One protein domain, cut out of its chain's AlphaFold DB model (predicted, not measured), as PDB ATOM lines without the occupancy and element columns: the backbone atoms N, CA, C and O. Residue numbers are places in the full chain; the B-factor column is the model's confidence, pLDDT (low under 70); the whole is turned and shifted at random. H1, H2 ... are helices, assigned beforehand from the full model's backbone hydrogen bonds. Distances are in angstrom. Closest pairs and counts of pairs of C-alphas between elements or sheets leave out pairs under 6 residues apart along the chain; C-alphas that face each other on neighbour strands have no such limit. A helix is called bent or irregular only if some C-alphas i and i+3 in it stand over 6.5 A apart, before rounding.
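This is residues 17 to 74 and 95 to 120 of the 121 residues of the protein "Type IV secretion-system coupling DNA-binding containing domain protein" of Neisseria musculi (UniProt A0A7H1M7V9). A long helical hairpin, H1 side by side with part of the much longer H2, makes the length of a rod; a small corner of H3 and H4 lies apart near H2's last residues. The printed part has 84 residues with four named helices, H1 to H4, all helix. It is extended, radius of gyration of the C-alphas 19.9 A, spanning 62 by 23 by 21 A.

H1, residues 17 to 33, begins at C-alpha 17 (2.426, -22.229, -48.010). H2, residues 38 to 70, is 47.1 A long. H3 is residues 99 to 109; irregular H4, residues 111 to 117, has C-alphas 112 and 115 7.6 A apart and ends at C-alpha 117 (23.219, -16.142, -42.181).

Hairpin H1 and H2 touch, closest C-alphas Ser 21 and Ala 52, 4.5 A, opposite ways at a shallow 20 degrees. H3 and H4 touch only at the corner, Ala 108 and Ala 117 C-alphas closest, 5.6 A. O i to N i+4 pairs are within hydrogen-bond range throughout H2 and H3, 11 of 13 in H1, 1 of 3 in H4 (i+3: 2 of 4).

Across the cut, C-alphas 74 and 95 are 13.7 A apart. Residues 17, 69 to 74 and 114 to 120 have pLDDT under 70.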
ATOM      1  N   GLU A  17       3.787 -22.165 -48.549       69.56
ATOM      2  CA  GLU A  17       2.426 -22.229 -48.010       69.56
ATOM      3  C   GLU A  17       1.525 -21.092 -48.520       69.56
ATOM      4  O   GLU A  17       0.324 -21.306 -48.698       69.56
ATOM      5  N   PHE A  18       2.087 -19.912 -48.824       71.75
ATOM      6  CA  PHE A  18       1.328 -18.822 -49.449       71.75
ATOM      7  C   PHE A  18       0.977 -19.126 -50.904       71.75
ATOM      8  O   PHE A  18      -0.136 -18.823 -51.319       71.75
ATOM      9  N   TYR A  19       1.879 -19.768 -51.652       76.88
ATOM     10  CA  TYR A  19       1.588 -20.204 -53.017       76.88
ATOM     11  C   TYR A  19       0.489 -21.263 -53.020       76.88
ATOM     12  O   TYR A  19      -0.479 -21.123 -53.760       76.88
ATOM     13  N   SER A  20       0.567 -22.265 -52.135       74.25
ATOM     14  CA  SER A  20      -0.504 -23.260 -52.001       74.25
ATOM     15  C   SER A  20      -1.836 -22.607 -51.627       74.25
ATOM     16  O   SER A  20      -2.849 -22.897 -52.252       74.25
ATOM     17  N   SER A  21      -1.847 -21.675 -50.667       73.38
ATOM     18  CA  SER A  21      -3.062 -20.933 -50.310       73.38
ATOM     19  C   SER A  21      -3.626 -20.117 -51.475       73.38
ATOM     20  O   SER A  21      -4.845 -20.078 -51.641       73.38
ATOM     21  N   ALA A  22      -2.773 -19.450 -52.255       82.75
ATOM     22  CA  ALA A  22      -3.197 -18.669 -53.412       82.75
ATOM     23  C   ALA A  22      -3.810 -19.572 -54.488       82.75
ATOM     24  O   ALA A  22      -4.889 -19.270 -54.989       82.75
ATOM     25  N   VAL A  23      -3.182 -20.720 -54.766       85.56
ATOM     26  CA  VAL A  23      -3.699 -21.716 -55.714       85.56
ATOM     27  C   VAL A  23      -5.046 -22.271 -55.251       85.56
ATOM     28  O   VAL A  23      -5.976 -22.309 -56.049       85.56
ATOM     29  N   TYR A  24      -5.208 -22.627 -53.970       82.75
ATOM     30  CA  TYR A  24      -6.504 -23.087 -53.452       82.75
ATOM     31  C   TYR A  24      -7.587 -22.003 -53.516       82.75
ATOM     32  O   TYR A  24      -8.740 -22.313 -53.803       82.75
ATOM     33  N   SER A  25      -7.225 -20.737 -53.291       77.94
ATOM     34  CA  SER A  25      -8.167 -19.612 -53.380       77.94
ATOM     35  C   SER A  25      -8.601 -19.356 -54.825       77.94
ATOM     36  O   SER A  25      -9.785 -19.162 -55.089       77.94
ATOM     37  N   LEU A  26      -7.658 -19.414 -55.770       87.69
ATOM     38  CA  LEU A  26      -7.941 -19.301 -57.201       87.69
ATOM     39  C   LEU A  26      -8.779 -20.478 -57.703       87.69
ATOM     40  O   LEU A  26      -9.730 -20.257 -58.442       87.69
ATOM     41  N   ALA A  27      -8.481 -21.702 -57.259       84.75
ATOM     42  CA  ALA A  27      -9.275 -22.884 -57.586       84.75
ATOM     43  C   ALA A  27     -10.705 -22.783 -57.032       84.75
ATOM     44  O   ALA A  27     -11.662 -23.138 -57.715       84.75
ATOM     45  N   ALA A  28     -10.877 -22.254 -55.815       81.56
ATOM     46  CA  ALA A  28     -12.202 -22.002 -55.258       81.56
ATOM     47  C   ALA A  28     -12.973 -20.953 -56.074       81.56
ATOM     48  O   ALA A  28     -14.168 -21.118 -56.303       81.56
ATOM     49  N   PHE A  29     -12.292 -19.906 -56.553       83.94
ATOM     50  CA  PHE A  29     -12.898 -18.881 -57.401       83.94
ATOM     51  C   PHE A  29     -13.241 -19.411 -58.801       83.94
ATOM     52  O   PHE A  29     -14.317 -19.127 -59.322       83.94
ATOM     53  N   SER A  30     -12.379 -20.237 -59.398       85.12
ATOM     54  CA  SER A  30     -12.613 -20.793 -60.733       85.12
ATOM     55  C   SER A  30     -13.822 -21.726 -60.786       85.12
ATOM     56  O   SER A  30     -14.420 -21.865 -61.848       85.12
ATOM     57  N   LEU A  31     -14.228 -22.331 -59.663       82.81
ATOM     58  CA  LEU A  31     -15.446 -23.152 -59.597       82.81
ATOM     59  C   LEU A  31     -16.719 -22.371 -59.957       82.81
ATOM     60  O   LEU A  31     -17.664 -22.980 -60.450       82.81
ATOM     61  N   TYR A  32     -16.730 -21.046 -59.777       80.19
ATOM     62  CA  TYR A  32     -17.850 -20.187 -60.179       80.19
ATOM     63  C   TYR A  32     -17.919 -19.950 -61.695       80.19
ATOM     64  O   TYR A  32     -18.961 -19.539 -62.196       80.19
ATOM     65  N   ALA A  33     -16.836 -20.220 -62.431       84.94
ATOM     66  CA  ALA A  33     -16.802 -20.129 -63.890       84.94
ATOM     67  C   ALA A  33     -17.212 -21.444 -64.582       84.94
ATOM     68  O   ALA A  33     -17.451 -21.452 -65.788       84.94
ATOM     69  N   VAL A  34     -17.284 -22.558 -63.841       83.31
ATOM     70  CA  VAL A  34     -17.641 -23.873 -64.391       83.31
ATOM     71  C   VAL A  34     -19.135 -24.134 -64.171       83.31
ATOM     72  O   VAL A  34     -19.614 -23.956 -63.048       83.31
ATOM     73  N   PRO A  35     -19.884 -24.601 -65.189       83.38
ATOM     74  CA  PRO A  35     -21.293 -24.959 -65.047       83.38
ATOM     75  C   PRO A  35     -21.438 -26.268 -64.252       83.38
ATOM     76  O   PRO A  35     -21.560 -27.357 -64.807       83.38
ATOM     77  N   VAL A  36     -21.390 -26.159 -62.925       82.44
ATOM     78  CA  VAL A  36     -21.559 -27.247 -61.950       82.44
ATOM     79  C   VAL A  36     -22.794 -26.928 -61.100       82.44
ATOM     80  O   VAL A  36     -23.045 -25.753 -60.828       82.44
ATOM     81  N   PRO A  37     -23.586 -27.921 -60.651       88.44
ATOM     82  CA  PRO A  37     -24.703 -27.674 -59.742       88.44
ATOM     83  C   PRO A  37     -24.276 -26.872 -58.502       88.44
ATOM     84  O   PRO A  37     -23.280 -27.196 -57.851       88.44
ATOM     85  N   VAL A  38     -25.071 -25.854 -58.154       84.44
ATOM     86  CA  VAL A  38     -24.773 -24.863 -57.098       84.44
ATOM     87  C   VAL A  38     -24.441 -25.531 -55.757       84.44
ATOM     88  O   VAL A  38     -23.501 -25.135 -55.073       84.44
ATOM     89  N   ASN A  39     -25.137 -26.620 -55.420       87.00
ATOM     90  CA  ASN A  39     -24.902 -27.379 -54.188       87.00
ATOM     91  C   ASN A  39     -23.480 -27.969 -54.134       87.00
ATOM     92  O   ASN A  39     -22.809 -27.896 -53.105       87.00
ATOM     93  N   ALA A  40     -22.992 -28.514 -55.253       84.12
ATOM     94  CA  ALA A  40     -21.641 -29.062 -55.343       84.12
ATOM     95  C   ALA A  40     -20.576 -27.952 -55.350       84.12
ATOM     96  O   ALA A  40     -19.531 -28.113 -54.718       84.12
ATOM     97  N   GLN A  41     -20.855 -26.802 -55.981       83.12
ATOM     98  CA  GLN A  41     -19.978 -25.625 -55.924       83.12
ATOM     99  C   GLN A  41     -19.814 -25.105 -54.490       83.12
ATOM    100  O   GLN A  41     -18.692 -24.830 -54.063       83.12
ATOM    101  N   MET A  42     -20.902 -25.009 -53.719       84.00
ATOM    102  CA  MET A  42     -20.858 -24.548 -52.326       84.00
ATOM    103  C   MET A  42     -20.041 -25.485 -51.429       84.00
ATOM    104  O   MET A  42     -19.213 -25.022 -50.643       84.00
ATOM    105  N   ILE A  43     -20.216 -26.803 -51.570       88.19
ATOM    106  CA  ILE A  43     -19.461 -27.792 -50.786       88.19
ATOM    107  C   ILE A  43     -17.968 -27.741 -51.151       88.19
ATOM    108  O   ILE A  43     -17.113 -27.643 -50.266       88.19
ATOM    109  N   ALA A  44     -17.644 -27.748 -52.448       85.12
ATOM    110  CA  ALA A  44     -16.262 -27.748 -52.924       85.12
ATOM    111  C   ALA A  44     -15.518 -26.446 -52.578       85.12
ATOM    112  O   ALA A  44     -14.391 -26.493 -52.080       85.12
ATOM    113  N   SER A  45     -16.150 -25.285 -52.783       82.12
ATOM    114  CA  SER A  45     -15.565 -23.981 -52.441       82.12
ATOM    115  C   SER A  45     -15.315 -23.850 -50.939       82.12
ATOM    116  O   SER A  45     -14.220 -23.454 -50.540       82.12
ATOM    117  N   THR A  46     -16.263 -24.270 -50.094       85.31
ATOM    118  CA  THR A  46     -16.095 -24.267 -48.632       85.31
ATOM    119  C   THR A  46     -14.919 -25.153 -48.209       85.31
ATOM    120  O   THR A  46     -14.077 -24.735 -47.408       85.31
ATOM    121  N   GLY A  47     -14.801 -26.346 -48.802       88.50
ATOM    122  CA  GLY A  47     -13.664 -27.243 -48.593       88.50
ATOM    123  C   GLY A  47     -12.327 -26.587 -48.952       88.50
ATOM    124  O   GLY A  47     -11.408 -26.550 -48.129       88.50
ATOM    125  N   LEU A  48     -12.226 -25.992 -50.142       84.31
ATOM    126  CA  LEU A  48     -11.005 -25.328 -50.610       84.31
ATOM    127  C   LEU A  48     -10.636 -24.096 -49.769       84.31
ATOM    128  O   LEU A  48      -9.466 -23.919 -49.419       84.31
ATOM    129  N   VAL A  49     -11.619 -23.282 -49.380       85.25
ATOM    130  CA  VAL A  49     -11.413 -22.111 -48.511       85.25
ATOM    131  C   VAL A  49     -10.923 -22.537 -47.127       85.25
ATOM    132  O   VAL A  49      -9.999 -21.923 -46.588       85.25
ATOM    133  N   SER A  50     -11.473 -23.614 -46.559       86.75
ATOM    134  CA  SER A  50     -11.011 -24.132 -45.266       86.75
ATOM    135  C   SER A  50      -9.543 -24.582 -45.312       86.75
ATOM    136  O   SER A  50      -8.755 -24.226 -44.429       86.75
ATOM    137  N   MET A  51      -9.130 -25.266 -46.385       82.31
ATOM    138  CA  MET A  51      -7.738 -25.677 -46.599       82.31
ATOM    139  C   MET A  51      -6.808 -24.475 -46.800       82.31
ATOM    140  O   MET A  51      -5.724 -24.424 -46.207       82.31
ATOM    141  N   ALA A  52      -7.245 -23.469 -47.564       80.62
ATOM    142  CA  ALA A  52      -6.515 -22.213 -47.715       80.62
ATOM    143  C   ALA A  52      -6.322 -21.509 -46.358       80.62
ATOM    144  O   ALA A  52      -5.215 -21.074 -46.031       80.62
ATOM    145  N   ALA A  53      -7.355 -21.476 -45.510       85.19
ATOM    146  CA  ALA A  53      -7.277 -20.878 -44.178       85.19
ATOM    147  C   ALA A  53      -6.278 -21.601 -43.257       85.19
ATOM    148  O   ALA A  53      -5.524 -20.946 -42.528       85.19
ATOM    149  N   VAL A  54      -6.224 -22.937 -43.300       84.69
ATOM    150  CA  VAL A  54      -5.231 -23.724 -42.546       84.69
ATOM    151  C   VAL A  54      -3.812 -23.388 -43.010       84.69
ATOM    152  O   VAL A  54      -2.952 -23.086 -42.175       84.69
ATOM    153  N   ARG A  55      -3.572 -23.344 -44.326       81.19
ATOM    154  CA  ARG A  55      -2.266 -22.973 -44.902       81.19
ATOM    155  C   ARG A  55      -1.862 -21.539 -44.549       81.19
ATOM    156  O   ARG A  55      -0.710 -21.291 -44.202       81.19
ATOM    157  N   LEU A  56      -2.807 -20.595 -44.525       81.56
ATOM    158  CA  LEU A  56      -2.547 -19.222 -44.074       81.56
ATOM    159  C   LEU A  56      -2.173 -19.147 -42.593       81.56
ATOM    160  O   LEU A  56      -1.303 -18.354 -42.219       81.56
ATOM    161  N   LYS A  57      -2.805 -19.952 -41.729       83.75
ATOM    162  CA  LYS A  57      -2.438 -20.023 -40.306       83.75
ATOM    163  C   LYS A  57      -1.011 -20.547 -40.127       83.75
ATOM    164  O   LYS A  57      -0.270 -19.965 -39.329       83.75
ATOM    165  N   GLN A  58      -0.617 -21.571 -40.888       80.25
ATOM    166  CA  GLN A  58       0.755 -22.094 -40.905       80.25
ATOM    167  C   GLN A  58       1.750 -20.998 -41.338       80.25
ATOM    168  O   GLN A  58       2.650 -20.642 -40.568       80.25
ATOM    169  N   GLY A  59       1.474 -20.310 -42.451       78.06
ATOM    170  CA  GLY A  59       2.362 -19.262 -42.965       78.06
ATOM    171  C   GLY A  59       2.489 -18.068 -42.014       78.06
ATOM    172  O   GLY A  59       3.578 -17.517 -41.809       78.06
ATOM    173  N   ARG A  60       1.395 -17.687 -41.337       81.56
ATOM    174  CA  ARG A  60       1.402 -16.639 -40.298       81.56
ATOM    175  C   ARG A  60       2.245 -17.020 -39.080       81.56
ATOM    176  O   ARG A  60       2.824 -16.124 -38.458       81.56
ATOM    177  N   ARG A  61       2.317 -18.302 -38.710       80.00
ATOM    178  CA  ARG A  61       3.184 -18.784 -37.620       80.00
ATOM    179  C   ARG A  61       4.657 -18.620 -37.994       80.00
ATOM    180  O   ARG A  61       5.405 -18.037 -37.211       80.00
ATOM    181  N   ILE A  62       5.041 -19.029 -39.205       76.50
ATOM    182  CA  ILE A  62       6.414 -18.886 -39.721       76.50
ATOM    183  C   ILE A  62       6.819 -17.408 -39.781       76.50
ATOM    184  O   ILE A  62       7.894 -17.035 -39.307       76.50
ATOM    185  N   ARG A  63       5.941 -16.532 -40.292       76.25
ATOM    186  CA  ARG A  63       6.204 -15.083 -40.354       76.25
ATOM    187  C   ARG A  63       6.403 -14.468 -38.967       76.25
ATOM    188  O   ARG A  63       7.323 -13.672 -38.793       76.25
ATOM    189  N   ARG A  64       5.573 -14.836 -37.981       80.00
ATOM    190  CA  ARG A  64       5.742 -14.386 -36.586       80.00
ATOM    191  C   ARG A  64       7.062 -14.872 -35.995       80.00
ATOM    192  O   ARG A  64       7.767 -14.077 -35.386       80.00
ATOM    193  N   TYR A  65       7.430 -16.130 -36.239       74.50
ATOM    194  CA  TYR A  65       8.703 -16.679 -35.776       74.50
ATOM    195  C   TYR A  65       9.900 -15.928 -36.377       74.50
ATOM    196  O   TYR A  65      10.790 -15.515 -35.642       74.50
ATOM    197  N   ARG A  66       9.882 -15.651 -37.688       71.75
ATOM    198  CA  ARG A  66      10.911 -14.833 -38.353       71.75
ATOM    199  C   ARG A  66      10.984 -13.409 -37.801       71.75
ATOM    200  O   ARG A  66      12.079 -12.909 -37.570       71.75
ATOM    201  N   LYS A  67       9.837 -12.767 -37.563       73.38
ATOM    202  CA  LYS A  67       9.799 -11.413 -36.992       73.38
ATOM    203  C   LYS A  67      10.408 -11.382 -35.584       73.38
ATOM    204  O   LYS A  67      11.208 -10.501 -35.306       73.38
ATOM    205  N   ASN A  68      10.095 -12.370 -34.747       72.25
ATOM    206  CA  ASN A  68      10.659 -12.478 -33.400       72.25
ATOM    207  C   ASN A  68      12.148 -12.857 -33.404       72.25
ATOM    208  O   ASN A  68      12.868 -12.469 -32.498       72.25
ATOM    209  N   LEU A  69      12.628 -13.592 -34.413       68.25
ATOM    210  CA  LEU A  69      14.060 -13.868 -34.584       68.25
ATOM    211  C   LEU A  69      14.860 -12.620 -34.964       68.25
ATOM    212  O   LEU A  69      15.990 -12.470 -34.517       68.25
ATOM    213  N   SER A  70      14.286 -11.750 -35.799       63.50
ATOM    214  CA  SER A  70      14.917 -10.490 -36.207       63.50
ATOM    215  C   SER A  70      14.891  -9.432 -35.103       63.50
ATOM    216  O   SER A  70      15.644  -8.466 -35.173       63.50
ATOM    217  N   GLN A  71      14.011  -9.580 -34.112       63.69
ATOM    218  CA  GLN A  71      13.950  -8.708 -32.947       63.69
ATOM    219  C   GLN A  71      14.824  -9.304 -31.844       63.69
ATOM    220  O   GLN A  71      14.339 -10.028 -30.975       63.69
ATOM    221  N   LEU A  72      16.127  -9.018 -31.892       64.25
ATOM    222  CA  LEU A  72      16.994  -9.309 -30.754       64.25
ATOM    223  C   LEU A  72      16.579  -8.407 -29.577       64.25
ATOM    224  O   LEU A  72      16.484  -7.191 -29.760       64.25
ATOM    225  N   PRO A  73      16.329  -8.963 -28.377       63.12
ATOM    226  CA  PRO A  73      16.120  -8.141 -27.196       63.12
ATOM    227  C   PRO A  73      17.382  -7.310 -26.952       63.12
ATOM    228  O   PRO A  73      18.484  -7.852 -26.863       63.12
ATOM    229  N   PHE A  74      17.217  -5.988 -26.881       61.09
ATOM    230  CA  PHE A  74      18.322  -5.067 -26.646       61.09
ATOM    231  C   PHE A  74      18.915  -5.329 -25.261       61.09
ATOM    232  O   PHE A  74      18.258  -5.126 -24.238       61.09
ATOM    233  N   PHE A  95      25.686 -16.074 -21.789       70.88
ATOM    234  CA  PHE A  95      24.552 -16.549 -22.554       70.88
ATOM    235  C   PHE A  95      24.268 -18.008 -22.172       70.88
ATOM    236  O   PHE A  95      25.112 -18.873 -22.405       70.88
ATOM    237  N   GLU A  96      23.106 -18.299 -21.580       74.06
ATOM    238  CA  GLU A  96      22.737 -19.682 -21.263       74.06
ATOM    239  C   GLU A  96      22.504 -20.467 -22.560       74.06
ATOM    240  O   GLU A  96      21.530 -20.254 -23.291       74.06
ATOM    241  N   TRP A  97      23.420 -21.384 -22.868       74.12
ATOM    242  CA  TRP A  97      23.358 -22.169 -24.091       74.12
ATOM    243  C   TRP A  97      22.300 -23.271 -23.991       74.12
ATOM    244  O   TRP A  97      22.569 -24.398 -23.585       74.12
ATOM    245  N   THR A  98      21.076 -22.947 -24.397       81.12
ATOM    246  CA  THR A  98      19.973 -23.916 -24.446       81.12
ATOM    247  C   THR A  98      19.918 -24.675 -25.778       81.12
ATOM    248  O   THR A  98      20.493 -24.258 -26.786       81.12
ATOM    249  N   GLN A  99      19.160 -25.777 -25.824       76.00
ATOM    250  CA  GLN A  99      18.977 -26.610 -27.027       76.00
ATOM    251  C   GLN A  99      18.528 -25.805 -28.265       76.00
ATOM    252  O   GLN A  99      18.930 -26.104 -29.392       76.00
ATOM    253  N   THR A 100      17.751 -24.737 -28.065       74.31
ATOM    254  CA  THR A 100      17.316 -23.828 -29.136       74.31
ATOM    255  C   THR A 100      18.491 -23.121 -29.823       74.31
ATOM    256  O   THR A 100      18.428 -22.871 -31.028       74.31
ATOM    257  N   HIS A 101      19.576 -22.830 -29.102       76.44
ATOM    258  CA  HIS A 101      20.768 -22.163 -29.642       76.44
ATOM    259  C   HIS A 101      21.580 -23.100 -30.520       76.44
ATOM    260  O   HIS A 101      21.947 -22.725 -31.634       76.44
ATOM    261  N   THR A 102      21.737 -24.354 -30.094       81.94
ATOM    262  CA  THR A 102      22.315 -25.414 -30.929       81.94
ATOM    263  C   THR A 102      21.512 -25.588 -32.216       81.94
ATOM    264  O   THR A 102      22.076 -25.604 -33.308       81.94
ATOM    265  N   GLN A 103      20.183 -25.638 -32.111       77.81
ATOM    266  CA  GLN A 103      19.297 -25.732 -33.268       77.81
ATOM    267  C   GLN A 103      19.448 -24.539 -34.224       77.81
ATOM    268  O   GLN A 103      19.566 -24.738 -35.434       77.81
ATOM    269  N   ARG A 104      19.461 -23.300 -33.717       76.25
ATOM    270  CA  ARG A 104      19.636 -22.099 -34.553       76.25
ATOM    271  C   ARG A 104      20.997 -22.082 -35.243       76.25
ATOM    272  O   ARG A 104      21.054 -21.783 -36.435       76.25
ATOM    273  N   LEU A 105      22.057 -22.454 -34.526       81.38
ATOM    274  CA  LEU A 105      23.408 -22.538 -35.075       81.38
ATOM    275  C   LEU A 105      23.495 -23.585 -36.193       81.38
ATOM    276  O   LEU A 105      24.041 -23.303 -37.260       81.38
ATOM    277  N   LEU A 106      22.922 -24.773 -35.979       80.94
ATOM    278  CA  LEU A 106      22.860 -25.823 -36.998       80.94
ATOM    279  C   LEU A 106      22.086 -25.353 -38.234       80.94
ATOM    280  O   LEU A 106      22.578 -25.495 -39.353       80.94
ATOM    281  N   LEU A 107      20.919 -24.729 -38.039       75.19
ATOM    282  CA  LEU A 107      20.103 -24.203 -39.135       75.19
ATOM    283  C   LEU A 107      20.816 -23.098 -39.931       75.19
ATOM    284  O   LEU A 107      20.645 -23.040 -41.149       75.19
ATOM    285  N   ALA A 108      21.619 -22.250 -39.282       75.06
ATOM    286  CA  ALA A 108      22.403 -21.202 -39.942       75.06
ATOM    287  C   ALA A 108      23.587 -21.760 -40.755       75.06
ATOM    288  O   ALA A 108      23.958 -21.190 -41.780       75.06
ATOM    289  N   ARG A 109      24.163 -22.894 -40.330       78.38
ATOM    290  CA  ARG A 109      25.284 -23.557 -41.024       78.38
ATOM    291  C   ARG A 109      24.863 -24.350 -42.265       78.38
ATOM    292  O   ARG A 109      25.726 -24.692 -43.075       78.38
ATOM    293  N   LEU A 110      23.569 -24.630 -42.443       79.31
ATOM    294  CA  LEU A 110      23.068 -25.339 -43.623       79.31
ATOM    295  C   LEU A 110      23.368 -24.546 -44.912       79.31
ATOM    296  O   LEU A 110      23.056 -23.354 -44.980       79.31
ATOM    297  N   PRO A 111      23.893 -25.188 -45.977       75.38
ATOM    298  CA  PRO A 111      24.241 -24.505 -47.228       75.38
ATOM    299  C   PRO A 111      23.039 -23.796 -47.869       75.38
ATOM    300  O   PRO A 111      23.187 -22.719 -48.439       75.38
ATOM    301  N   GLN A 112      21.835 -24.348 -47.688       73.31
ATOM    302  CA  GLN A 112      20.566 -23.786 -48.166       73.31
ATOM    303  C   GLN A 112      20.221 -22.430 -47.522       73.31
ATOM    304  O   GLN A 112      19.535 -21.613 -48.133       73.31
ATOM    305  N   ASN A 113      20.716 -22.173 -46.306       70.75
ATOM    306  CA  ASN A 113      20.363 -21.004 -45.497       70.75
ATOM    307  C   ASN A 113      21.486 -19.959 -45.415       70.75
ATOM    308  O   ASN A 113      21.273 -18.901 -44.823       70.75
ATOM    309  N   ARG A 114      22.653 -20.195 -46.039       68.44
ATOM    310  CA  ARG A 114      23.800 -19.262 -46.018       68.44
ATOM    311  C   ARG A 114      23.441 -17.842 -46.466       68.44
ATOM    312  O   ARG A 114      23.972 -16.890 -45.912       68.44
ATOM    313  N   LYS A 115      22.491 -17.690 -47.398       68.12
ATOM    314  CA  LYS A 115      21.984 -16.376 -47.849       68.12
ATOM    315  C   LYS A 115      21.362 -15.538 -46.723       68.12
ATOM    316  O   LYS A 115      21.336 -14.320 -46.826       68.12
ATOM    317  N   TYR A 116      20.865 -16.177 -45.664       62.16
ATOM    318  CA  TYR A 116      20.221 -15.521 -44.523       62.16
ATOM    319  C   TYR A 116      21.128 -15.444 -43.287       62.16
ATOM    320  O   TYR A 116      20.763 -14.799 -42.308       62.16
ATOM    321  N   ALA A 117      22.300 -16.086 -43.316       62.12
ATOM    322  CA  ALA A 117      23.219 -16.142 -42.181       62.12
ATOM    323  C   ALA A 117      23.861 -14.778 -41.861       62.12
ATOM    324  O   ALA A 117      24.119 -14.502 -40.697       62.12
ATOM    325  N   GLY A 118      24.035 -13.902 -42.859       57.97
ATOM    326  CA  GLY A 118      24.576 -12.548 -42.670       57.97
ATOM    327  C   GLY A 118      23.660 -11.580 -41.907       57.97
ATOM    328  O   GLY A 118      24.082 -10.483 -41.586       57.97
ATOM    329  N   ILE A 119      22.416 -11.968 -41.597       53.62
ATOM    330  CA  ILE A 119      21.522 -11.191 -40.715       53.62
ATOM    331  C   ILE A 119      21.893 -11.404 -39.232       53.62
ATOM    332  O   ILE A 119      21.488 -10.624 -38.376       53.62
ATOM    333  N   PHE A 120      22.645 -12.465 -38.922       47.38
ATOM    334  CA  PHE A 120      23.011 -12.860 -37.558       47.38
ATOM    335  C   PHE A 120      24.503 -12.669 -37.231       47.38
ATOM    336  O   PHE A 120      24.914 -13.083 -36.147       47.38
TER     337      PHE A 120